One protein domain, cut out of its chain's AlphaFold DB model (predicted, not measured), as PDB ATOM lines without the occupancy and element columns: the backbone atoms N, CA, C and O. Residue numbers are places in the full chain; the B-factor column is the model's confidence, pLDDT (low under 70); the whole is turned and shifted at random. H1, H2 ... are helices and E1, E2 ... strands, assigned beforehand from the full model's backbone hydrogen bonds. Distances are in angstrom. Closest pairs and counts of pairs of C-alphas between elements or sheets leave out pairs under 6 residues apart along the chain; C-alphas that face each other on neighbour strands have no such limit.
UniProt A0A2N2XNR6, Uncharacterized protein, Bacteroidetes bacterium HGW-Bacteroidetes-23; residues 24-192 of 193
ATOM      1  N   GLU A  24     -29.429  47.405  31.704       89.50
ATOM      2  CA  GLU A  24     -28.524  48.319  31.007       89.50
ATOM      3  C   GLU A  24     -28.987  48.592  29.580       89.50
ATOM      4  O   GLU A  24     -29.469  47.702  28.879       89.50
ATOM      5  N   PHE A  25     -28.850  49.849  29.162       91.06
ATOM      6  CA  PHE A  25     -29.211  50.269  27.819       91.06
ATOM      7  C   PHE A  25     -28.126  49.897  26.808       91.06
ATOM      8  O   PHE A  25     -26.951  50.206  26.997       91.06
ATOM      9  N   SER A  26     -28.560  49.340  25.684       89.31
ATOM     10  CA  SER A  26     -27.756  49.139  24.482       89.31
ATOM     11  C   SER A  26     -28.069  50.234  23.470       89.31
ATOM     12  O   SER A  26     -29.235  50.531  23.209       89.31
ATOM     13  N   SER A  27     -27.040  50.847  22.885       91.00
ATOM     14  CA  SER A  27     -27.229  51.825  21.805       91.00
ATOM     15  C   SER A  27     -27.650  51.127  20.513       91.00
ATOM     16  O   SER A  27     -27.162  50.036  20.218       91.00
ATOM     17  N   ILE A  28     -28.528  51.758  19.732       90.94
ATOM     18  CA  ILE A  28     -28.788  51.317  18.354       90.94
ATOM     19  C   ILE A  28     -27.726  51.896  17.420       90.94
ATOM     20  O   ILE A  28     -27.155  52.961  17.677       90.94
ATOM     21  N   LYS A  29     -27.445  51.190  16.329       90.38
ATOM     22  CA  LYS A  29     -26.347  51.539  15.434       90.38
ATOM     23  C   LYS A  29     -26.803  52.596  14.442       90.38
ATOM     24  O   LYS A  29     -27.797  52.425  13.746       90.38
ATOM     25  N   PHE A  30     -26.067  53.697  14.355       92.81
ATOM     26  CA  PHE A  30     -26.261  54.642  13.261       92.81
ATOM     27  C   PHE A  30     -25.912  53.965  11.931       92.81
ATOM     28  O   PHE A  30     -24.832  53.384  11.807       92.81
ATOM     29  N   SER A  31     -26.820  54.046  10.961       89.88
ATOM     30  CA  SER A  31     -26.584  53.538   9.613       89.88
ATOM     31  C   SER A  31     -26.130  54.678   8.707       89.88
ATOM     32  O   SER A  31     -24.958  54.754   8.339       89.88
ATOM     33  N   GLU A  32     -27.031  55.614   8.394       93.25
ATOM     34  CA  GLU A  32     -26.735  56.709   7.471       93.25
ATOM     35  C   GLU A  32     -27.758  57.853   7.523       93.25
ATOM     36  O   GLU A  32     -28.788  57.789   8.200       93.25
ATOM     37  N   ASN A  33     -27.479  58.900   6.743       93.50
ATOM     38  CA  ASN A  33     -28.430  59.967   6.452       93.50
ATOM     39  C   ASN A  33     -29.356  59.557   5.300       93.50
ATOM     40  O   ASN A  33     -28.906  59.022   4.289       93.50
ATOM     41  N   VAL A  34     -30.636  59.900   5.403       91.56
ATOM     42  CA  VAL A  34     -31.645  59.602   4.383       91.56
ATOM     43  C   VAL A  34     -31.822  60.797   3.457       91.56
ATOM     44  O   VAL A  34     -32.091  61.915   3.903       91.56
ATOM     45  N   SER A  35     -31.720  60.562   2.150       89.75
ATOM     46  CA  SER A  35     -32.065  61.575   1.156       89.75
ATOM     47  C   SER A  35     -33.577  61.851   1.150       89.75
ATOM     48  O   SER A  35     -34.391  60.983   1.469       89.75
ATOM     49  N   ALA A  36     -33.992  63.045   0.720       88.31
ATOM     50  CA  ALA A  36     -35.418  63.362   0.587       88.31
ATOM     51  C   ALA A  36     -36.150  62.429  -0.401       88.31
ATOM     52  O   ALA A  36     -37.348  62.183  -0.255       88.31
ATOM     53  N   THR A  37     -35.438  61.912  -1.406       89.31
ATOM     54  CA  THR A  37     -35.978  60.964  -2.390       89.31
ATOM     55  C   THR A  37     -36.207  59.589  -1.773       89.31
ATOM     56  O   THR A  37     -37.249  58.985  -2.019       89.31
ATOM     57  N   ASP A  38     -35.271  59.104  -0.957       90.31
ATOM     58  CA  ASP A  38     -35.395  57.791  -0.317       90.31
ATOM     59  C   ASP A  38     -36.432  57.808   0.800       90.31
ATOM     60  O   ASP A  38     -37.211  56.865   0.909       90.31
ATOM     61  N   LEU A  39     -36.532  58.913   1.547       91.69
ATOM     62  CA  LEU A  39     -37.533  59.098   2.599       91.69
ATOM     63  C   LEU A  39     -38.964  58.853   2.091       91.69
ATOM     64  O   LEU A  39     -39.763  58.226   2.778       91.69
ATOM     65  N   LYS A  40     -39.283  59.303   0.868       90.31
ATOM     66  CA  LYS A  40     -40.615  59.136   0.253       90.31
ATOM     67  C   LYS A  40     -40.971  57.683  -0.072       90.31
ATOM     68  O   LYS A  40     -42.145  57.391  -0.272       90.31
ATOM     69  N   LYS A  41     -39.979  56.796  -0.169       93.00
ATOM     70  CA  LYS A  41     -40.172  55.368  -0.467       93.00
ATOM     71  C   LYS A  41     -40.365  54.533   0.799       93.00
ATOM     72  O   LYS A  41     -40.709  53.360   0.705       93.00
ATOM     73  N   LEU A  42     -40.106  55.114   1.969       94.75
ATOM     74  CA  LEU A  42     -40.148  54.398   3.234       94.75
ATOM     75  C   LEU A  42     -41.591  54.131   3.658       94.75
ATOM     76  O   LEU A  42     -42.411  55.044   3.746       94.75
ATOM     77  N   VAL A  43     -41.882  52.867   3.962       94.88
ATOM     78  CA  VAL A  43     -43.191  52.438   4.455       94.88
ATOM     79  C   VAL A  43     -43.121  52.271   5.962       94.88
ATOM     80  O   VAL A  43     -42.439  51.389   6.488       94.88
ATOM     81  N   LYS A  44     -43.841  53.150   6.652       95.38
ATOM     82  CA  LYS A  44     -43.970  53.150   8.101       95.38
ATOM     83  C   LYS A  44     -44.705  51.899   8.595       95.38
ATOM     84  O   LYS A  44     -45.706  51.505   8.002       95.38
ATOM     85  N   VAL A  45     -44.244  51.319   9.705       93.69
ATOM     86  CA  VAL A  45     -44.867  50.129  10.327       93.69
ATOM     87  C   VAL A  45     -45.492  50.391  11.695       93.69
ATOM     88  O   VAL A  45     -46.136  49.506  12.253       93.69
ATOM     89  N   ASP A  46     -45.306  51.588  12.247       93.31
ATOM     90  CA  ASP A  46     -45.889  51.994  13.521       93.31
ATOM     91  C   ASP A  46     -47.082  52.952  13.341       93.31
ATOM     92  O   ASP A  46     -47.197  53.681  12.354       93.31
ATOM     93  N   ASN A  47     -47.954  53.006  14.347       92.00
ATOM     94  CA  ASN A  47     -49.120  53.897  14.369       92.00
ATOM     95  C   ASN A  47     -48.889  55.164  15.217       92.00
ATOM     96  O   ASN A  47     -49.843  55.799  15.662       92.00
ATOM     97  N   LEU A  48     -47.634  55.553  15.474       92.81
ATOM     98  CA  LEU A  48     -47.319  56.697  16.333       92.81
ATOM     99  C   LEU A  48     -47.678  58.017  15.637       92.81
ATOM    100  O   LEU A  48     -47.265  58.273  14.508       92.81
ATOM    101  N   SER A  49     -48.391  58.908  16.320       88.94
ATOM    102  CA  SER A  49     -48.670  60.264  15.826       88.94
ATOM    103  C   SER A  49     -47.471  61.203  16.048       88.94
ATOM    104  O   SER A  49     -47.583  62.210  16.744       88.94
ATOM    105  N   ASN A  50     -46.300  60.853  15.507       92.00
ATOM    106  CA  ASN A  50     -45.075  61.652  15.576       92.00
ATOM    107  C   ASN A  50     -44.600  62.035  14.161       92.00
ATOM    108  O   ASN A  50     -44.721  61.238  13.234       92.00
ATOM    109  N   LYS A  51     -44.111  63.271  13.991       91.38
ATOM    110  CA  LYS A  51     -43.635  63.804  12.700       91.38
ATOM    111  C   LYS A  51     -42.115  63.770  12.542       91.38
ATOM    112  O   LYS A  51     -41.633  63.915  11.426       91.38
ATOM    113  N   ASP A  52     -41.393  63.582  13.638       95.19
ATOM    114  CA  ASP A  52     -39.936  63.659  13.712       95.19
ATOM    115  C   ASP A  52     -39.292  62.280  13.839       95.19
ATOM    116  O   ASP A  52     -38.075  62.170  13.760       95.19
ATOM    117  N   PHE A  53     -40.073  61.216  14.025       95.94
ATOM    118  CA  PHE A  53     -39.562  59.858  13.932       95.94
ATOM    119  C   PHE A  53     -40.639  58.829  13.592       95.94
ATOM    120  O   PHE A  53     -41.830  59.043  13.831       95.94
ATOM    121  N   PHE A  54     -40.197  57.687  13.071       96.38
ATOM    122  CA  PHE A  54     -41.015  56.510  12.791       96.38
ATOM    123  C   PHE A  54     -40.140  55.257  12.630       96.38
ATOM    124  O   PHE A  54     -38.912  55.340  12.596       96.38
ATOM    125  N   PHE A  55     -40.773  54.093  12.520       95.44
ATOM    126  CA  PHE A  55     -40.128  52.806  12.293       95.44
ATOM    127  C   PHE A  55     -40.485  52.234  10.924       95.44
ATOM    128  O   PHE A  55     -41.601  52.412  10.426       95.44
ATOM    129  N   ILE A  56     -39.544  51.491  10.348       94.50
ATOM    130  CA  ILE A  56     -39.697  50.749   9.087       94.50
ATOM    131  C   ILE A  56     -39.147  49.330   9.243       94.50
ATOM    132  O   ILE A  56     -38.328  49.081  10.129       94.50
ATOM    133  N   LYS A  57     -39.584  48.406   8.378       90.75
ATOM    134  CA  LYS A  57     -39.104  47.011   8.379       90.75
ATOM    135  C   LYS A  57     -38.061  46.678   7.317       90.75
ATOM    136  O   LYS A  57     -37.344  45.701   7.466       90.75
ATOM    137  N   THR A  58     -37.965  47.485   6.269       89.62
ATOM    138  CA  THR A  58     -37.038  47.224   5.168       89.62
ATOM    139  C   THR A  58     -36.329  48.515   4.803       89.62
ATOM    140  O   THR A  58     -36.973  49.550   4.610       89.62
ATOM    141  N   TYR A  59     -35.004  48.457   4.700       91.31
ATOM    142  CA  TYR A  59     -34.174  49.579   4.281       91.31
ATOM    143  C   TYR A  59     -33.039  49.091   3.378       91.31
ATOM    144  O   TYR A  59     -32.253  48.232   3.771       91.31
ATOM    145  N   LYS A  60     -32.967  49.626   2.150       89.81
ATOM    146  CA  LYS A  60     -31.988  49.221   1.121       89.81
ATOM    147  C   LYS A  60     -31.871  47.697   0.972       89.81
ATOM    148  O   LYS A  60     -30.782  47.150   1.076       89.81
ATOM    149  N   GLU A  61     -33.010  47.033   0.775       87.12
ATOM    150  CA  GLU A  61     -33.105  45.572   0.582       87.12
ATOM    151  C   GLU A  61     -32.735  44.720   1.813       87.12
ATOM    152  O   GLU A  61     -32.776  43.497   1.735       87.12
ATOM    153  N   ASN A  62     -32.444  45.338   2.965       86.62
ATOM    154  CA  ASN A  62     -32.252  44.628   4.227       86.62
ATOM    155  C   ASN A  62     -33.542  44.644   5.045       86.62
ATOM    156  O   ASN A  62     -34.092  45.718   5.318       86.62
ATOM    157  N   ASP A  63     -33.991  43.463   5.459       86.25
ATOM    158  CA  ASP A  63     -35.100  43.300   6.394       86.25
ATOM    159  C   ASP A  63     -34.613  43.391   7.842       86.25
ATOM    160  O   ASP A  63     -33.557  42.876   8.205       86.25
ATOM    161  N   GLY A  64     -35.403  44.045   8.688       87.06
ATOM    162  CA  GLY A  64     -35.078  44.282  10.087       87.06
ATOM    163  C   GLY A  64     -36.098  45.197  10.753       87.06
ATOM    164  O   GLY A  64     -37.246  45.300  10.326       87.06
ATOM    165  N   LEU A  65     -35.686  45.876  11.816       90.88
ATOM    166  CA  LEU A  65     -36.408  47.023  12.348       90.88
ATOM    167  C   LEU A  65     -35.455  48.206  12.301       90.88
ATOM    168  O   LEU A  65     -34.358  48.142  12.840       90.88
ATOM    169  N   PHE A  66     -35.871  49.291  11.665       93.31
ATOM    170  CA  PHE A  66     -35.058  50.496  11.583       93.31
ATOM    171  C   PHE A  66     -35.822  51.660  12.184       93.31
ATOM    172  O   PHE A  66     -37.029  51.810  11.975       93.31
ATOM    173  N   PHE A  67     -35.098  52.490  12.921       95.81
ATOM    174  CA  PHE A  67     -35.606  53.719  13.497       95.81
ATOM    175  C   PHE A  67     -35.173  54.894  12.625       95.81
ATOM    176  O   PHE A  67     -33.984  55.116  12.401       95.81
ATOM    177  N   VAL A  68     -36.144  55.644  12.121       96.81
ATOM    178  CA  VAL A  68     -35.926  56.804  11.261       96.81
ATOM    179  C   VAL A  68     -36.256  58.050  12.062       96.81
ATOM    180  O   VAL A  68     -37.368  58.168  12.572       96.81
ATOM    181  N   LYS A  69     -35.310  58.981  12.183       96.62
ATOM    182  CA  LYS A  69     -35.451  60.181  13.017       96.62
ATOM    183  C   LYS A  69     -34.978  61.428  12.287       96.62
ATOM    184  O   LYS A  69     -33.990  61.386  11.559       96.62
ATOM    185  N   LYS A  70     -35.672  62.539  12.508       96.12
ATOM    186  CA  LYS A  70     -35.326  63.871  12.030       96.12
ATOM    187  C   LYS A  70     -34.534  64.622  13.102       96.12
ATOM    188  O   LYS A  70     -34.999  64.763  14.230       96.12
ATOM    189  N   GLU A  71     -33.368  65.150  12.744       93.81
ATOM    190  CA  GLU A  71     -32.576  66.059  13.581       93.81
ATOM    191  C   GLU A  71     -32.067  67.222  12.712       93.81
ATOM    192  O   GLU A  71     -31.452  67.003  11.670       93.81
ATOM    193  N   ASN A  72     -32.337  68.471  13.108       88.94
ATOM    194  CA  ASN A  72     -31.889  69.680  12.393       88.94
ATOM    195  C   ASN A  72     -32.144  69.635  10.866       88.94
ATOM    196  O   ASN A  72     -31.225  69.807  10.066       88.94
ATOM    197  N   GLU A  73     -33.392  69.358  10.465       90.94
ATOM    198  CA  GLU A  73     -33.839  69.212   9.062       90.94
ATOM    199  C   GLU A  73     -33.258  68.031   8.266       90.94
ATOM    200  O   GLU A  73     -33.616  67.834   7.105       90.94
ATOM    201  N   LYS A  74     -32.430  67.189   8.885       95.81
ATOM    202  CA  LYS A  74     -31.886  65.976   8.266       95.81
ATOM    203  C   LYS A  74     -32.570  64.742   8.827       95.81
ATOM    204  O   LYS A  74     -32.953  64.716   9.990       95.81
ATOM    205  N   TRP A  75     -32.715  63.724   7.990       97.44
ATOM    206  CA  TRP A  75     -33.252  62.429   8.388       97.44
ATOM    207  C   TRP A  75     -32.119  61.421   8.522       97.44
ATOM    208  O   TRP A  75     -31.211  61.394   7.694       97.44
ATOM    209  N   PHE A  76     -32.197  60.594   9.551       96.69
ATOM    210  CA  PHE A  76     -31.197  59.604   9.920       96.69
ATOM    211  C   PHE A  76     -31.886  58.253  10.062       96.69
ATOM    212  O   PHE A  76     -32.984  58.178  10.619       96.69
ATOM    213  N   VAL A  77     -31.243  57.199   9.568       96.00
ATOM    214  CA  VAL A  77     -31.644  55.813   9.809       96.00
ATOM    215  C   VAL A  77     -30.689  55.210  10.819       96.00
ATOM    216  O   VAL A  77     -29.466  55.268  10.673       96.00
ATOM    217  N   TYR A  78     -31.279  54.598  11.830       94.81
ATOM    218  CA  TYR A  78     -30.598  53.789  12.811       94.81
ATOM    219  C   TYR A  78     -31.065  52.349  12.649       94.81
ATOM    220  O   TYR A  78     -32.267  52.074  12.606       94.81
ATOM    221  N   ASP A  79     -30.104  51.444  12.554       90.38
ATOM    222  CA  ASP A  79     -30.352  50.018  12.592       90.38
ATOM    223  C   ASP A  79     -30.617  49.616  14.040       90.38
ATOM    224  O   ASP A  79     -29.766  49.757  14.930       90.38
ATOM    225  N   PHE A  80     -31.834  49.139  14.273       85.38
ATOM    226  CA  PHE A  80     -32.203  48.511  15.522       85.38
ATOM    227  C   PHE A  80     -31.631  47.080  15.480       85.38
ATOM    228  O   PHE A  80     -32.385  46.108  15.403       85.38
ATOM    229  N   GLU A  81     -30.287  46.971  15.488       68.38
ATOM    230  CA  GLU A  81     -29.536  45.710  15.407       68.38
ATOM    231  C   GLU A  81     -29.931  44.835  16.602       68.38
ATOM    232  O   GLU A  81     -29.405  44.917  17.714       68.38
ATOM    233  N   LEU A  82     -30.912  43.982  16.354       60.19
ATOM    234  CA  LEU A  82     -31.404  42.972  17.266       60.19
ATOM    235  C   LEU A  82     -30.918  41.628  16.763       60.19
ATOM    236  O   LEU A  82     -31.720  40.730  16.526       60.19
ATOM    237  N   SER A  83     -29.613  41.458  16.591       45.94
ATOM    238  CA  SER A  83     -29.020  40.199  16.119       45.94
ATOM    239  C   SER A  83     -29.423  38.964  16.956       45.94
ATOM    240  O   SER A  83     -29.229  37.837  16.512       45.94
ATOM    241  N   LEU A  84     -30.076  39.146  18.113       50.62
ATOM    242  CA  LEU A  84     -30.742  38.089  18.884       50.62
ATOM    243  C   LEU A  84     -32.281  37.994  18.703       50.62
ATOM    244  O   LEU A  84     -32.844  36.929  18.958       50.62
ATOM    245  N   ASN A  85     -32.964  39.055  18.250       52.62
ATOM    246  CA  ASN A  85     -34.432  39.184  18.235       52.62
ATOM    247  C   ASN A  85     -35.064  39.524  16.871       52.62
ATOM    248  O   ASN A  85     -36.249  39.802  16.858       52.62
ATOM    249  N   PHE A  86     -34.351  39.542  15.741       60.62
ATOM    250  CA  PHE A  86     -34.964  39.707  14.402       60.62
ATOM    251  C   PHE A  86     -34.461  38.649  13.408       60.62
ATOM    252  O   PHE A  86     -34.078  38.935  12.280       60.62
ATOM    253  N   GLY A  87     -34.441  37.392  13.856       63.88
ATOM    254  CA  GLY A  87     -34.187  36.240  12.990       63.88
ATOM    255  C   GLY A  87     -35.463  35.709  12.326       63.88
ATOM    256  O   GLY A  87     -36.568  36.145  12.680       63.88
ATOM    257  N   PRO A  88     -35.340  34.716  11.424       62.78
ATOM    258  CA  PRO A  88     -36.492  33.978  10.917       62.78
ATOM    259  C   PRO A  88     -37.356  33.496  12.093       62.78
ATOM    260  O   PRO A  88     -36.834  33.003  13.098       62.78
ATOM    261  N   ASN A  89     -38.673  33.676  11.970       76.81
ATOM    262  CA  ASN A  89     -39.690  33.437  13.006       76.81
ATOM    263  C   ASN A  89     -39.806  34.497  14.114       76.81
ATOM    264  O   ASN A  89     -40.346  34.191  15.178       76.81
ATOM    265  N   THR A  90     -39.317  35.722  13.892       83.75
ATOM    266  CA  THR A  90     -39.625  36.865  14.768       83.75
ATOM    267  C   THR A  90     -40.629  37.805  14.109       83.75
ATOM    268  O   THR A  90     -40.477  38.180  12.947       83.75
ATOM    269  N   HIS A  91     -41.638  38.230  14.861       87.00
ATOM    270  CA  HIS A  91     -42.665  39.158  14.421       87.00
ATOM    271  C   HIS A  91     -42.724  40.376  15.342       87.00
ATOM    272  O   HIS A  91     -42.799  40.256  16.563       87.00
ATOM    273  N   LEU A  92     -42.726  41.566  14.739       90.50
ATOM    274  CA  LEU A  92     -43.114  42.795  15.425       90.50
ATOM    275  C   LEU A  92     -44.616  42.747  15.712       90.50
ATOM    276  O   LEU A  92     -45.401  42.726  14.762       90.50
ATOM    277  N   ASN A  93     -44.993  42.772  16.990       91.62
ATOM    278  CA  ASN A  93     -46.390  42.778  17.415       91.62
ATOM    279  C   ASN A  93     -46.921  44.212  17.466       91.62
ATOM    280  O   ASN A  93     -47.859  44.562  16.753       91.62
ATOM    281  N   THR A  94     -46.321  45.047  18.316       94.00
ATOM    282  CA  THR A  94     -46.809  46.399  18.602       94.00
ATOM    283  C   THR A  94     -45.667  47.357  18.916       94.00
ATOM    284  O   THR A  94     -44.599  46.962  19.386       94.00
ATOM    285  N   ILE A  95     -45.917  48.641  18.660       95.50
ATOM    286  CA  ILE A  95     -45.087  49.756  19.117       95.50
ATOM    287  C   ILE A  95     -46.015  50.724  19.846       95.50
ATOM    288  O   ILE A  95     -46.972  51.233  19.253       95.50
ATOM    289  N   THR A  96     -45.754  50.971  21.125       94.94
ATOM    290  CA  THR A  96     -46.613  51.776  21.996       94.94
ATOM    291  C   THR A  96     -45.826  52.931  22.601       94.94
ATOM    292  O   THR A  96     -44.670  52.796  22.998       94.94
ATOM    293  N   LYS A  97     -46.451  54.110  22.649       94.44
ATOM    294  CA  LYS A  97     -45.876  55.287  23.301       94.44
ATOM    295  C   LYS A  97     -46.134  55.218  24.803       94.44
ATOM    296  O   LYS A  97     -47.274  55.378  25.222       94.44
ATOM    297  N   GLU A  98     -45.073  55.062  25.589       93.19
ATOM    298  CA  GLU A  98     -45.145  55.069  27.059       93.19
ATOM    299  C   GLU A  98     -45.032  56.494  27.615       93.19
ATOM    300  O   GLU A  98     -45.677  56.868  28.591       93.19
ATOM    301  N   SER A  99     -44.204  57.329  26.982       91.25
ATOM    302  CA  SER A  99     -44.041  58.747  27.315       91.25
ATOM    303  C   SER A  99     -43.494  59.523  26.112       91.25
ATOM    304  O   SER A  99     -43.373  58.992  25.011       91.25
ATOM    305  N   ASN A 100     -43.138  60.798  26.289       89.06
ATOM    306  CA  ASN A 100     -42.429  61.549  25.243       89.06
ATOM    307  C   ASN A 100     -40.999  61.040  24.996       89.06
ATOM    308  O   ASN A 100     -40.438  61.320  23.943       89.06
ATOM    309  N   ARG A 101     -40.420  60.309  25.957       91.25
ATOM    310  CA  ARG A 101     -39.051  59.788  25.887       91.25
ATOM    311  C   ARG A 101     -38.993  58.303  25.541       91.25
ATOM    312  O   ARG A 101     -38.056  57.876  24.876       91.25
ATOM    313  N   PHE A 102     -39.961  57.529  26.015       93.50
ATOM    314  CA  PHE A 102     -39.915  56.076  25.938       93.50
ATOM    315  C   PHE A 102     -41.029  55.506  25.064       93.50
ATOM    316  O   PHE A 102     -42.190  55.914  25.167       93.50
ATOM    317  N   LEU A 103     -40.656  54.525  24.248       95.31
ATOM    318  CA  LEU A 103     -41.554  53.647  23.510       95.31
ATOM    319  C   LEU A 103     -41.347  52.212  23.989       95.31
ATOM    320  O   LEU A 103     -40.219  51.828  24.296       95.31
ATOM    321  N   SER A 104     -42.402  51.411  24.009       94.62
ATOM    322  CA  SER A 104     -42.292  49.963  24.130       94.62
ATOM    323  C   SER A 104     -42.500  49.319  22.764       94.62
ATOM    324  O   SER A 104     -43.353  49.733  21.980       94.62
ATOM    325  N   ILE A 105     -41.669  48.332  22.454       94.44
ATOM    326  CA  ILE A 105     -41.715  47.565  21.210       94.44
ATOM    327  C   ILE A 105     -41.863  46.103  21.616       94.44
ATOM    328  O   ILE A 105     -40.948  45.540  22.218       94.44
ATOM    329  N   GLU A 106     -43.011  45.496  21.323       93.06
ATOM    330  CA  GLU A 106     -43.241  44.078  21.598       93.06
ATOM    331  C   GLU A 106     -42.909  43.237  20.366       93.06
ATOM    332  O   GLU A 106     -43.406  43.482  19.262       93.06
ATOM    333  N   LEU A 107     -42.094  42.209  20.582       91.44
ATOM    334  CA  LEU A 107     -41.713  41.224  19.580       91.44
ATOM    335  C   LEU A 107     -42.154  39.842  20.052       91.44
ATOM    336  O   LEU A 107     -42.038  39.531  21.238       91.44
ATOM    337  N   SER A 108     -42.614  39.000  19.133       89.94
ATOM    338  CA  SER A 108     -42.829  37.574  19.371       89.94
ATOM    339  C   SER A 108     -41.867  36.739  18.543       89.94
ATOM    340  O   SER A 108     -41.575  37.077  17.401       89.94
ATOM    341  N   ARG A 109     -41.373  35.642  19.110       87.56
ATOM    342  CA  ARG A 109     -40.486  34.704  18.430       87.56
ATOM    343  C   ARG A 109     -40.947  33.275  18.665       87.56
ATOM    344  O   ARG A 109     -41.129  32.874  19.814       87.56
ATOM    345  N   SER A 110     -41.041  32.510  17.585       85.00
ATOM    346  CA  SER A 110     -41.433  31.098  17.612       85.00
ATOM    347  C   SER A 110     -40.330  30.242  16.992       85.00
ATOM    348  O   SER A 110     -40.377  29.965  15.792       85.00
ATOM    349  N   PRO A 111     -39.271  29.879  17.738       76.12
ATOM    350  CA  PRO A 111     -38.222  29.047  17.175       76.12
ATOM    351  C   PRO A 111     -38.761  27.648  16.848       76.12
ATOM    352  O   PRO A 111     -39.568  27.083  17.586       76.12
ATOM    353  N   SER A 112     -38.304  27.092  15.726       66.06
ATOM    354  CA  SER A 112     -38.602  25.716  15.339       66.06
ATOM    355  C   SER A 112     -37.784  24.732  16.180       66.06
ATOM    356  O   SER A 112     -36.625  24.986  16.508       66.06
ATOM    357  N   GLY A 113     -38.383  23.596  16.538       67.88
ATOM    358  CA  GLY A 113     -37.745  22.578  17.369       67.88
ATOM    359  C   GLY A 113     -38.692  21.439  17.731       67.88
ATOM    360  O   GLY A 113     -39.831  21.389  17.272       67.88
ATOM    361  N   THR A 114     -38.205  20.510  18.553       65.88
ATOM    362  CA  THR A 114     -38.953  19.319  18.998       65.88
ATOM    363  C   THR A 114     -40.104  19.657  19.951       65.88
ATOM    364  O   THR A 114     -41.061  18.894  20.042       65.88
ATOM    365  N   CYS A 115     -40.017  20.801  20.634       70.81
ATOM    366  CA  CYS A 115     -41.084  21.367  21.453       70.81
ATOM    367  C   CYS A 115     -41.527  22.697  20.845       70.81
ATOM    368  O   CYS A 115     -40.696  23.458  20.333       70.81
ATOM    369  N   SER A 116     -42.828  22.977  20.893       79.31
ATOM    370  CA  SER A 116     -43.326  24.282  20.478       79.31
ATOM    371  C   SER A 116     -42.968  25.292  21.560       79.31
ATOM    372  O   SER A 116     -43.172  25.058  22.752       79.31
ATOM    373  N   SER A 117     -42.338  26.388  21.156       80.81
ATOM    374  CA  SER A 117     -41.959  27.435  22.090       80.81
ATOM    375  C   SER A 117     -42.315  28.789  21.515       80.81
ATOM    376  O   SER A 117     -42.073  29.066  20.339       80.81
ATOM    377  N   LEU A 118     -42.926  29.620  22.351       86.75
ATOM    378  CA  LEU A 118     -43.286  30.986  22.023       86.75
ATOM    379  C   LEU A 118     -42.647  31.901  23.055       86.75
ATOM    380  O   LEU A 118     -42.881  31.785  24.257       86.75
ATOM    381  N   TYR A 119     -41.848  32.840  22.573       88.69
ATOM    382  CA  TYR A 119     -41.228  33.877  23.381       88.69
ATOM    383  C   TYR A 119     -41.834  35.212  22.988       88.69
ATOM    384  O   TYR A 119     -42.073  35.468  21.807       88.69
ATOM    385  N   ARG A 120     -42.049  36.094  23.962       91.19
ATOM    386  CA  ARG A 120     -42.218  37.519  23.681       91.19
ATOM    387  C   ARG A 120     -41.219  38.318  24.484       91.19
ATOM    388  O   ARG A 120     -40.910  37.977  25.628       91.19
ATOM    389  N   SER A 121     -40.717  39.368  23.857       91.06
ATOM    390  CA  SER A 121     -39.820  40.332  24.473       91.06
ATOM    391  C   SER A 121     -40.378  41.733  24.322       91.06
ATOM    392  O   SER A 121     -40.878  42.094  23.254       91.06
ATOM    393  N   ILE A 122     -40.198  42.539  25.361       92.69
ATOM    394  CA  ILE A 122     -40.401  43.980  25.308       92.69
ATOM    395  C   ILE A 122     -39.040  44.639  25.166       92.69
ATOM    396  O   ILE A 122     -38.149  44.401  25.980       92.69
ATOM    397  N   CYS A 123     -38.908  45.509  24.168       93.00
ATOM    398  CA  CYS A 123     -37.824  46.473  24.093       93.00
ATOM    399  C   CYS A 123     -38.336  47.843  24.559       93.00
ATOM    400  O   CYS A 123     -39.209  48.428  23.918       93.00
ATOM    401  N   LEU A 124     -37.796  48.361  25.662       94.06
ATOM    402  CA  LEU A 124     -38.045  49.724  26.123       94.06
ATOM    403  C   LEU A 124     -37.029  50.665  25.470       94.06
ATOM    404  O   LEU A 124     -35.859  50.683  25.849       94.06
ATOM    405  N   PHE A 125     -37.473  51.428  24.476       94.56
ATOM    406  CA  PHE A 125     -36.637  52.286  23.644       94.56
ATOM    407  C   PHE A 125     -36.685  53.751  24.089       94.56
ATOM    408  O   PHE A 125     -37.759  54.341  24.191       94.56
ATOM    409  N   ASP A 126     -35.518  54.349  24.318       94.06
ATOM    410  CA  ASP A 126     -35.318  55.772  24.585       94.06
ATOM    411  C   ASP A 126     -35.052  56.525  23.272       94.06
ATOM    412  O   ASP A 126     -33.935  56.508  22.746       94.06
ATOM    413  N   VAL A 127     -36.063  57.237  22.764       93.88
ATOM    414  CA  VAL A 127     -35.977  57.970  21.482       93.88
ATOM    415  C   VAL A 127     -35.032  59.172  21.541       93.88
ATOM    416  O   VAL A 127     -34.607  59.694  20.509       93.88
ATOM    417  N   THR A 128     -34.718  59.655  22.748       92.56
ATOM    418  CA  THR A 128     -33.850  60.826  22.924       92.56
ATOM    419  C   THR A 128     -32.381  60.451  22.810       92.56
ATOM    420  O   THR A 128     -31.590  61.239  22.299       92.56
ATOM    421  N   LYS A 129     -32.036  59.237  23.250       92.94
ATOM    422  CA  LYS A 129     -30.661  58.731  23.307       92.94
ATOM    423  C   LYS A 129     -30.370  57.617  22.304       92.94
ATOM    424  O   LYS A 129     -29.234  57.170  22.248       92.94
ATOM    425  N   ASN A 130     -31.366  57.188  21.526       93.69
ATOM    426  CA  ASN A 130     -31.249  56.110  20.544       93.69
ATOM    427  C   ASN A 130     -30.671  54.836  21.194       93.69
ATOM    428  O   ASN A 130     -29.645  54.297  20.785       93.69
ATOM    429  N   GLN A 131     -31.313  54.378  22.265       92.62
ATOM    430  CA  GLN A 131     -30.863  53.217  23.036       92.62
ATOM    431  C   GLN A 131     -32.060  52.441  23.585       92.62
ATOM    432  O   GLN A 131     -33.129  53.014  23.782       92.62
ATOM    433  N   TYR A 132     -31.897  51.152  23.858       92.81
ATOM    434  CA  TYR A 132     -32.971  50.286  24.342       92.81
ATOM    435  C   TYR A 132     -32.519  49.353  25.461       92.81
ATOM    436  O   TYR A 132     -31.347  49.017  25.577       92.81
ATOM    437  N   ILE A 133     -33.483  48.890  26.249       91.75
ATOM    438  CA  ILE A 133     -33.368  47.699  27.099       91.75
ATOM    439  C   ILE A 133     -34.306  46.647  26.528       91.75
ATOM    440  O   ILE A 133     -35.397  47.004  26.091       91.75
ATOM    441  N   SER A 134     -33.928  45.369  26.566       89.88
ATOM    442  CA  SER A 134     -34.820  44.264  26.206       89.88
ATOM    443  C   SER A 134     -34.945  43.254  27.341       89.88
ATOM    444  O   SER A 134     -33.969  42.970  28.037       89.88
ATOM    445  N   PHE A 135     -36.146  42.717  27.534       89.75
ATOM    446  CA  PHE A 135     -36.411  41.621  28.463       89.75
ATOM    447  C   PHE A 135     -37.588  40.767  27.983       89.75
ATOM    448  O   PHE A 135     -38.522  41.265  27.352       89.75
ATOM    449  N   PHE A 136     -37.568  39.470  28.301       90.81
ATOM    450  CA  PHE A 136     -38.670  38.565  27.977       90.81
ATOM    451  C   PHE A 136     -39.867  38.817  28.894       90.81
ATOM    452  O   PHE A 136     -39.753  38.728  30.118       90.81
ATOM    453  N   ASN A 137     -41.025  39.109  28.304       92.06
ATOM    454  CA  ASN A 137     -42.284  39.307  29.021       92.06
ATOM    455  C   ASN A 137     -43.243  38.122  28.883       92.06
ATOM    456  O   ASN A 137     -44.279  38.091  29.542       92.06
ATOM    457  N   PHE A 138     -42.928  37.154  28.032       92.00
ATOM    458  CA  PHE A 138     -43.699  35.931  27.907       92.00
ATOM    459  C   PHE A 138     -42.791  34.797  27.461       92.00
ATOM    460  O   PHE A 138     -41.934  34.979  26.593       92.00
ATOM    461  N   ASN A 139     -43.020  33.622  28.021       89.81
ATOM    462  CA  ASN A 139     -42.454  32.386  27.527       89.81
ATOM    463  C   ASN A 139     -43.480  31.281  27.750       89.81
ATOM    464  O   ASN A 139     -44.031  31.170  28.840       89.81
ATOM    465  N   GLU A 140     -43.733  30.502  26.713       87.75
ATOM    466  CA  GLU A 140     -44.536  29.290  26.748       87.75
ATOM    467  C   GLU A 140     -43.739  28.181  26.077       87.75
ATOM    468  O   GLU A 140     -43.110  28.393  25.033       87.75
ATOM    469  N   PHE A 141     -43.740  27.019  26.715       82.38
ATOM    470  CA  PHE A 141     -43.040  25.834  26.262       82.38
ATOM    471  C   PHE A 141     -43.984  24.644  26.374       82.38
ATOM    472  O   PHE A 141     -44.485  24.353  27.461       82.38
ATOM    473  N   ASP A 142     -44.231  23.982  25.249       80.25
ATOM    474  CA  ASP A 142     -45.070  22.793  25.164       80.25
ATOM    475  C   ASP A 142     -44.309  21.690  24.420       80.25
ATOM    476  O   ASP A 142     -44.051  21.768  23.210       80.25
ATOM    477  N   CYS A 143     -43.898  20.678  25.181       73.31
ATOM    478  CA  CYS A 143     -43.414  19.417  24.650       73.31
ATOM    479  C   CYS A 143     -44.581  18.428  24.635       73.31
ATOM    480  O   CYS A 143     -45.419  18.429  25.529       73.31
ATOM    481  N   ASN A 144     -44.596  17.512  23.665       68.12
ATOM    482  CA  ASN A 144     -45.635  16.479  23.509       68.12
ATOM    483  C   ASN A 144     -45.743  15.472  24.692       68.12
ATOM    484  O   ASN A 144     -46.296  14.387  24.530       68.12
ATOM    485  N   ASP A 145     -45.192  15.791  25.868       67.38
ATOM    486  CA  ASP A 145     -45.295  15.066  27.134       67.38
ATOM    487  C   ASP A 145     -46.461  15.553  28.024       67.38
ATOM    488  O   ASP A 145     -46.681  15.008  29.109       67.38
ATOM    489  N   GLY A 146     -47.224  16.555  27.565       61.31
ATOM    490  CA  GLY A 146     -48.425  17.063  28.233       61.31
ATOM    491  C   GLY A 146     -48.151  18.047  29.374       61.31
ATOM    492  O   GLY A 146     -49.071  18.361  30.134       61.31
ATOM    493  N   LYS A 147     -46.913  18.540  29.521       64.75
ATOM    494  CA  LYS A 147     -46.537  19.534  30.535       64.75
ATOM    495  C   LYS A 147     -46.212  20.876  29.883       64.75
ATOM    496  O   LYS A 147     -45.051  21.215  29.683       64.75
ATOM    497  N   SER A 148     -47.249  21.671  29.623       75.38
ATOM    498  CA  SER A 148     -47.064  23.075  29.252       75.38
ATOM    499  C   SER A 148     -46.642  23.893  30.475       75.38
ATOM    500  O   SER A 148     -47.273  23.823  31.534       75.38
ATOM    501  N   GLN A 149     -45.571  24.669  30.331       82.75
ATOM    502  CA  GLN A 149     -45.181  25.688  31.302       82.75
ATOM    503  C   GLN A 149     -45.195  27.051  30.630       82.75
ATOM    504  O   GLN A 149     -44.760  27.200  29.486       82.75
ATOM    505  N   ASN A 150     -45.675  28.062  31.351       90.06
ATOM    506  CA  ASN A 150     -45.619  29.430  30.873       90.06
ATOM    507  C   ASN A 150     -45.297  30.425  31.985       90.06
ATOM    508  O   ASN A 150     -45.571  30.204  33.165       90.06
ATOM    509  N   CYS A 151     -44.725  31.550  31.578       91.69
ATOM    510  CA  CYS A 151     -44.626  32.739  32.399       91.69
ATOM    511  C   CYS A 151     -45.092  33.957  31.612       91.69
ATOM    512  O   CYS A 151     -44.970  34.040  30.386       91.69
ATOM    513  N   LYS A 152     -45.607  34.936  32.351       94.75
ATOM    514  CA  LYS A 152     -46.004  36.233  31.823       94.75
ATOM    515  C   LYS A 152     -45.532  37.322  32.768       94.75
ATOM    516  O   LYS A 152     -45.761  37.246  33.974       94.75
ATOM    517  N   ALA A 153     -44.939  38.359  32.198       94.50
ATOM    518  CA  ALA A 153     -44.629  39.596  32.876       94.50
ATOM    519  C   ALA A 153     -45.376  40.764  32.229       94.50
ATOM    520  O   ALA A 153     -45.544  40.845  31.012       94.50
ATOM    521  N   THR A 154     -45.827  41.685  33.064       94.69
ATOM    522  CA  THR A 154     -46.310  43.001  32.658       94.69
ATOM    523  C   THR A 154     -45.385  44.054  33.239       94.69
ATOM    524  O   THR A 154     -44.744  43.835  34.271       94.69
ATOM    525  N   PHE A 155     -45.309  45.202  32.576       94.88
ATOM    526  CA  PHE A 155     -44.556  46.333  33.087       94.88
ATOM    527  C   PHE A 155     -45.416  47.594  33.095       94.88
ATOM    528  O   PHE A 155     -46.390  47.716  32.353       94.88
ATOM    529  N   GLN A 156     -45.038  48.530  33.952       95.19
ATOM    530  CA  GLN A 156     -45.564  49.880  33.985       95.19
ATOM    531  C   GLN A 156     -44.384  50.836  34.106       95.19
ATOM    532  O   GLN A 156     -43.568  50.700  35.018       95.19
ATOM    533  N   LEU A 157     -44.311  51.812  33.206       93.56
ATOM    534  CA  LEU A 157     -43.341  52.893  33.285       93.56
ATOM    535  C   LEU A 157     -44.057  54.181  33.693       93.56
ATOM    536  O   LEU A 157     -44.989  54.624  33.022       93.56
ATOM    537  N   LYS A 158     -43.618  54.795  34.790       89.50
ATOM    538  CA  LYS A 158     -44.080  56.121  35.204       89.50
ATOM    539  C   LYS A 158     -42.889  56.937  35.682       89.50
ATOM    540  O   LYS A 158     -42.187  56.532  36.606       89.50
ATOM    541  N   ASP A 159     -42.676  58.085  35.049       85.12
ATOM    542  CA  ASP A 159     -41.528  58.955  35.300       85.12
ATOM    543  C   ASP A 159     -40.201  58.179  35.169       85.12
ATOM    544  O   ASP A 159     -39.891  57.643  34.106       85.12
ATOM    545  N   ASN A 160     -39.438  58.079  36.259       88.19
ATOM    546  CA  ASN A 160     -38.166  57.361  36.332       88.19
ATOM    547  C   ASN A 160     -38.304  55.973  36.987       88.19
ATOM    548  O   ASN A 160     -37.301  55.409  37.420       88.19
ATOM    549  N   LEU A 161     -39.521  55.440  37.120       94.00
ATOM    550  CA  LEU A 161     -39.791  54.154  37.760       94.00
ATOM    551  C   LEU A 161     -40.379  53.154  36.766       94.00
ATOM    552  O   LEU A 161     -41.424  53.401  36.164       94.00
ATOM    553  N   LEU A 162     -39.721  52.004  36.654       95.06
ATOM    554  CA  LEU A 162     -40.179  50.840  35.907       95.06
ATOM    555  C   LEU A 162     -40.604  49.763  36.907       95.06
ATOM    556  O   LEU A 162     -39.785  49.258  37.667       95.06
ATOM    557  N   VAL A 163     -41.884  49.409  36.920       96.12
ATOM    558  CA  VAL A 163     -42.423  48.336  37.763       96.12
ATOM    559  C   VAL A 163     -42.710  47.134  36.883       96.12
ATOM    560  O   VAL A 163     -43.466  47.253  35.926       96.12
ATOM    561  N   ILE A 164     -42.144  45.982  37.224       95.31
ATOM    562  CA  ILE A 164     -42.339  44.709  36.537       95.31
ATOM    563  C   ILE A 164     -43.045  43.746  37.488       95.31
ATOM    564  O   ILE A 164     -42.616  43.555  38.627       95.31
ATOM    565  N   LYS A 165     -44.130  43.134  37.013       95.31
ATOM    566  CA  LYS A 165     -44.849  42.063  37.708       95.31
ATOM    567  C   LYS A 165     -44.814  40.818  36.847       95.31
ATOM    568  O   LYS A 165     -45.283  40.856  35.717       95.31
ATOM    569  N   SER A 166     -44.293  39.733  37.391       94.56
ATOM    570  CA  SER A 166     -44.086  38.476  36.684       94.56
ATOM    571  C   SER A 166     -44.706  37.311  37.436       94.56
ATOM    572  O   SER A 166     -44.659  37.275  38.665       94.56
ATOM    573  N   SER A 167     -45.264  36.355  36.694       93.62
ATOM    574  CA  SER A 167     -45.640  35.045  37.231       93.62
ATOM    575  C   SER A 167     -44.440  34.114  37.402       93.62
ATOM    576  O   SER A 167     -44.604  33.038  37.969       93.62
ATOM    577  N   LYS A 168     -43.255  34.509  36.908       88.00
ATOM    578  CA  LYS A 168     -42.020  33.756  37.107       88.00
ATOM    579  C   LYS A 168     -41.717  33.649  38.598       88.00
ATOM    580  O   LYS A 168     -41.649  34.660  39.303       88.00
ATOM    581  N   THR A 169     -41.504  32.424  39.050       82.00
ATOM    582  CA  THR A 169     -41.030  32.116  40.398       82.00
ATOM    583  C   THR A 169     -39.531  31.853  40.377       82.00
ATOM    584  O   THR A 169     -38.940  31.546  39.338       82.00
ATOM    585  N   LYS A 170     -38.898  32.004  41.541       75.88
ATOM    586  CA  LYS A 170     -37.484  31.675  41.690       75.88
ATOM    587  C   LYS A 170     -37.300  30.186  41.367       75.88
ATOM    588  O   LYS A 170     -38.028  29.360  41.906       75.88
ATOM    589  N   ASP A 171     -36.360  29.882  40.476       75.06
ATOM    590  CA  ASP A 171     -35.948  28.523  40.088       75.06
ATOM    591  C   ASP A 171     -36.902  27.720  39.169       75.06
ATOM    592  O   ASP A 171     -36.665  26.538  38.937       75.06
ATOM    593  N   ASP A 172     -37.923  28.336  38.554       77.06
ATOM    594  CA  ASP A 172     -38.819  27.631  37.608       77.06
ATOM    595  C   ASP A 172     -38.223  27.342  36.215       77.06
ATOM    596  O   ASP A 172     -38.871  26.720  35.380       77.06
ATOM    597  N   GLY A 173     -36.994  27.794  35.938       77.88
ATOM    598  CA  GLY A 173     -36.316  27.586  34.651       77.88
ATOM    599  C   GLY A 173     -36.886  28.382  33.464       77.88
ATOM    600  O   GLY A 173     -36.346  28.289  32.362       77.88
ATOM    601  N   LEU A 174     -37.926  29.199  33.663       84.38
ATOM    602  CA  LEU A 174     -38.579  29.956  32.590       84.38
ATOM    603  C   LEU A 174     -37.818  31.241  32.235       84.38
ATOM    604  O   LEU A 174     -37.112  31.817  33.062       84.38
ATOM    605  N   SER A 175     -37.974  31.737  31.007       86.44
ATOM    606  CA  SER A 175     -37.140  32.850  30.508       86.44
ATOM    607  C   SER A 175     -37.631  34.262  30.858       86.44
ATOM    608  O   SER A 175     -36.925  35.226  30.564       86.44
ATOM    609  N   CYS A 176     -38.819  34.434  31.452       90.38
ATOM    610  CA  CYS A 176     -39.342  35.776  31.734       90.38
ATOM    611  C   CYS A 176     -38.458  36.565  32.708       90.38
ATOM    612  O   CYS A 176     -37.739  36.011  33.538       90.38
ATOM    613  N   ILE A 177     -38.562  37.889  32.656       91.31
ATOM    614  CA  ILE A 177     -38.038  38.752  33.713       91.31
ATOM    615  C   ILE A 177     -38.781  38.508  35.035       91.31
ATOM    616  O   ILE A 177     -39.998  38.315  35.039       91.31
ATOM    617  N   GLU A 178     -38.067  38.498  36.155       91.44
ATOM    618  CA  GLU A 178     -38.642  38.464  37.498       91.44
ATOM    619  C   GLU A 178     -39.342  39.779  37.856       91.44
ATOM    620  O   GLU A 178     -39.082  40.849  37.297       91.44
ATOM    621  N   SER A 179     -40.224  39.696  38.851       93.06
ATOM    622  CA  SER A 179     -40.829  40.885  39.440       93.06
ATOM    623  C   SER A 179     -39.761  41.806  40.041       93.06
ATOM    624  O   SER A 179     -38.778  41.356  40.639       93.06
ATOM    625  N   GLY A 180     -39.973  43.111  39.905       93.75
ATOM    626  CA  GLY A 180     -39.081  44.106  40.478       93.75
ATOM    627  C   GLY A 180     -39.539  45.535  40.231       93.75
ATOM    628  O   GLY A 180     -40.282  45.820  39.293       93.75
ATOM    629  N   THR A 181     -39.088  46.449  41.077       95.94
ATOM    630  CA  THR A 181     -39.222  47.893  40.879       95.94
ATOM    631  C   THR A 181     -37.853  48.480  40.613       95.94
ATOM    632  O   THR A 181     -36.975  48.414  41.470       95.94
ATOM    633  N   TYR A 182     -37.685  49.108  39.459       95.69
ATOM    634  CA  TYR A 182     -36.423  49.668  39.010       95.69
ATOM    635  C   TYR A 182     -36.508  51.187  38.924       95.69
ATOM    636  O   TYR A 182     -37.517  51.743  38.484       95.69
ATOM    637  N   ARG A 183     -35.431  51.867  39.312       95.06
ATOM    638  CA  ARG A 183     -35.292  53.321  39.214       95.06
ATOM    639  C   ARG A 183     -34.263  53.678  38.153       95.06
ATOM    640  O   ARG A 183     -33.204  53.061  38.083       95.06
ATOM    641  N   TYR A 184     -34.590  54.662  37.322       91.19
ATOM    642  CA  TYR A 184     -33.689  55.170  36.300       91.19
ATOM    643  C   TYR A 184     -32.622  56.073  36.925       91.19
ATOM    644  O   TYR A 184     -32.932  57.163  37.407       91.19
ATOM    645  N   GLU A 185     -31.370  55.632  36.886       89.75
ATOM    646  CA  GLU A 185     -30.210  56.330  37.441       89.75
ATOM    647  C   GLU A 185     -29.008  56.107  36.522       89.75
ATOM    648  O   GLU A 185     -28.792  54.994  36.057       89.75
ATOM    649  N   ASN A 186     -28.218  57.148  36.239       86.56
ATOM    650  CA  ASN A 186     -26.967  57.035  35.469       86.56
ATOM    651  C   ASN A 186     -27.085  56.214  34.167       86.56
ATOM    652  O   ASN A 186     -26.235  55.381  33.870       86.56
ATOM    653  N   ASN A 187     -28.142  56.453  33.387       85.31
ATOM    654  CA  ASN A 187     -28.420  55.756  32.123       85.31
ATOM    655  C   ASN A 187     -28.708  54.254  32.226       85.31
ATOM    656  O   ASN A 187     -28.540  53.544  31.243       85.31
ATOM    657  N   LYS A 188     -29.202  53.779  33.367       91.12
ATOM    658  CA  LYS A 188     -29.631  52.391  33.574       91.12
ATOM    659  C   LYS A 188     -30.833  52.326  34.511       91.12
ATOM    660  O   LYS A 188     -31.139  53.298  35.198       91.12
ATOM    661  N   PHE A 189     -31.525  51.193  34.527       93.38
ATOM    662  CA  PHE A 189     -32.569  50.911  35.510       93.38
ATOM    663  C   PHE A 189     -32.006  49.981  36.585       93.38
ATOM    664  O   PHE A 189     -31.625  48.853  36.289       93.38
ATOM    665  N   VAL A 190     -31.949  50.458  37.828       93.94
ATOM    666  CA  VAL A 190     -31.415  49.705  38.974       93.94
ATOM    667  C   VAL A 190     -32.571  49.203  39.826       93.94
ATOM    668  O   VAL A 190     -33.456  49.985  40.184       93.94
ATOM    669  N   LYS A 191     -32.585  47.906  40.137       93.81
ATOM    670  CA  LYS A 191     -33.600  47.276  40.980       93.81
ATOM    671  C   LYS A 191     -33.513  47.847  42.393       93.81
ATOM    672  O   LYS A 191     -32.447  47.964  42.984       93.81
ATOM    673  N   THR A 192     -34.662  48.232  42.923       92.38
ATOM    674  CA  THR A 192     -34.818  48.811  44.264       92.38
ATOM    675  C   THR A 192     -35.683  47.944  45.168       92.38
ATOM    676  O   THR A 192     -35.573  48.049  46.388       92.38
TER     677      THR A 192
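What this domain is: This is residues 24 to 192 of the 193 residues of an uncharacterized protein of Bacteroidetes bacterium HGW-Bacteroidetes-23 (UniProt A0A2N2XNR6). A broad, strongly twisted sheet of eight long and short strands, E5 to E12, makes the larger part of this domain, and a smaller twisted sheet of four strands stands separately past its E5 end, with the short helix H1 at the far side of the small sheet. Two stretches bridge the sheets: residues 80 to 89 from E4 to E5, and residues 26 to 27, just before E1, which pair with E8. The printed part has 169 residues, in the order E1, H1, then E2 to E12, and is mostly strand. Both sheets are antiparallel, in the orders E5-E6-E7-E8-E9-E10-E11-E12 and E1-E4-E3-E2. The whole is compact, with a radius of gyration of the C-alphas of 17.5 A and spans of 55 by 38 by 24 A.

Where its parts are: Find C-alpha 90 at (-39.625, 36.865, 14.768), where E5, residues 90 to 97, begins. Next come E6, residues 102 to 109, E7, residues 116 to 126 and 32.8 A long, and E8, residues 131 to 142, the longest at 33.6 A. E9, residues 149 to 158, measures 30.7 A; E10, E11 and E12 are residues 161 to 166, 180 to 185 and 188 to 191, ending at C-alpha 191, (-33.600, 47.276, 40.980). For the small sheet, start at C-alpha 29, (-26.347, 51.539, 15.434): E1 is residues 29 to 34, H1 36 to 39, E2 53 to 59, E3 62 to 71 and E4 74 to 79.

How they stand to each other: Read E5 to E12 as a meander, each strand the antiparallel neighbour of the one before. N 103 of E6 and O 125 of E7 are 2.9 A apart, within hydrogen-bond range, as are N 124 of E7 and O 133 of E8 at 2.8 A. E9 is staggered: residues 149 to 152 pair with E8, N 151 and O 139 being 2.9 A apart, and 153 to 158 with E10, N 156 and O 163 being 2.8 A apart. In the small sheet, E2, E3 and E4 form a second meander, and E3 bends by 75 degrees at residue 65. E1 is an edge strand beside E4, with N 31 and O 77 2.9 A apart. H1 only grazes this sheet with residues 36 to 39; it is too short for an O i to N i+4 pair, and its one O i to N i+3 pair is not within range. The strands of the two sheets are apart, E4 and E5 among them.

The domain as a whole: The C-alphas of Glu 73 and Asp 145, the two farthest apart, are 58.2 A from each other. The printed part has no cut. The links H1 to E2 and E10 to E11, 13 residues each, are long. Confidence is under 70 at residues 81 to 88, 112 to 114 and 144 to 147; the mean pLDDT of the printed part is 88.0.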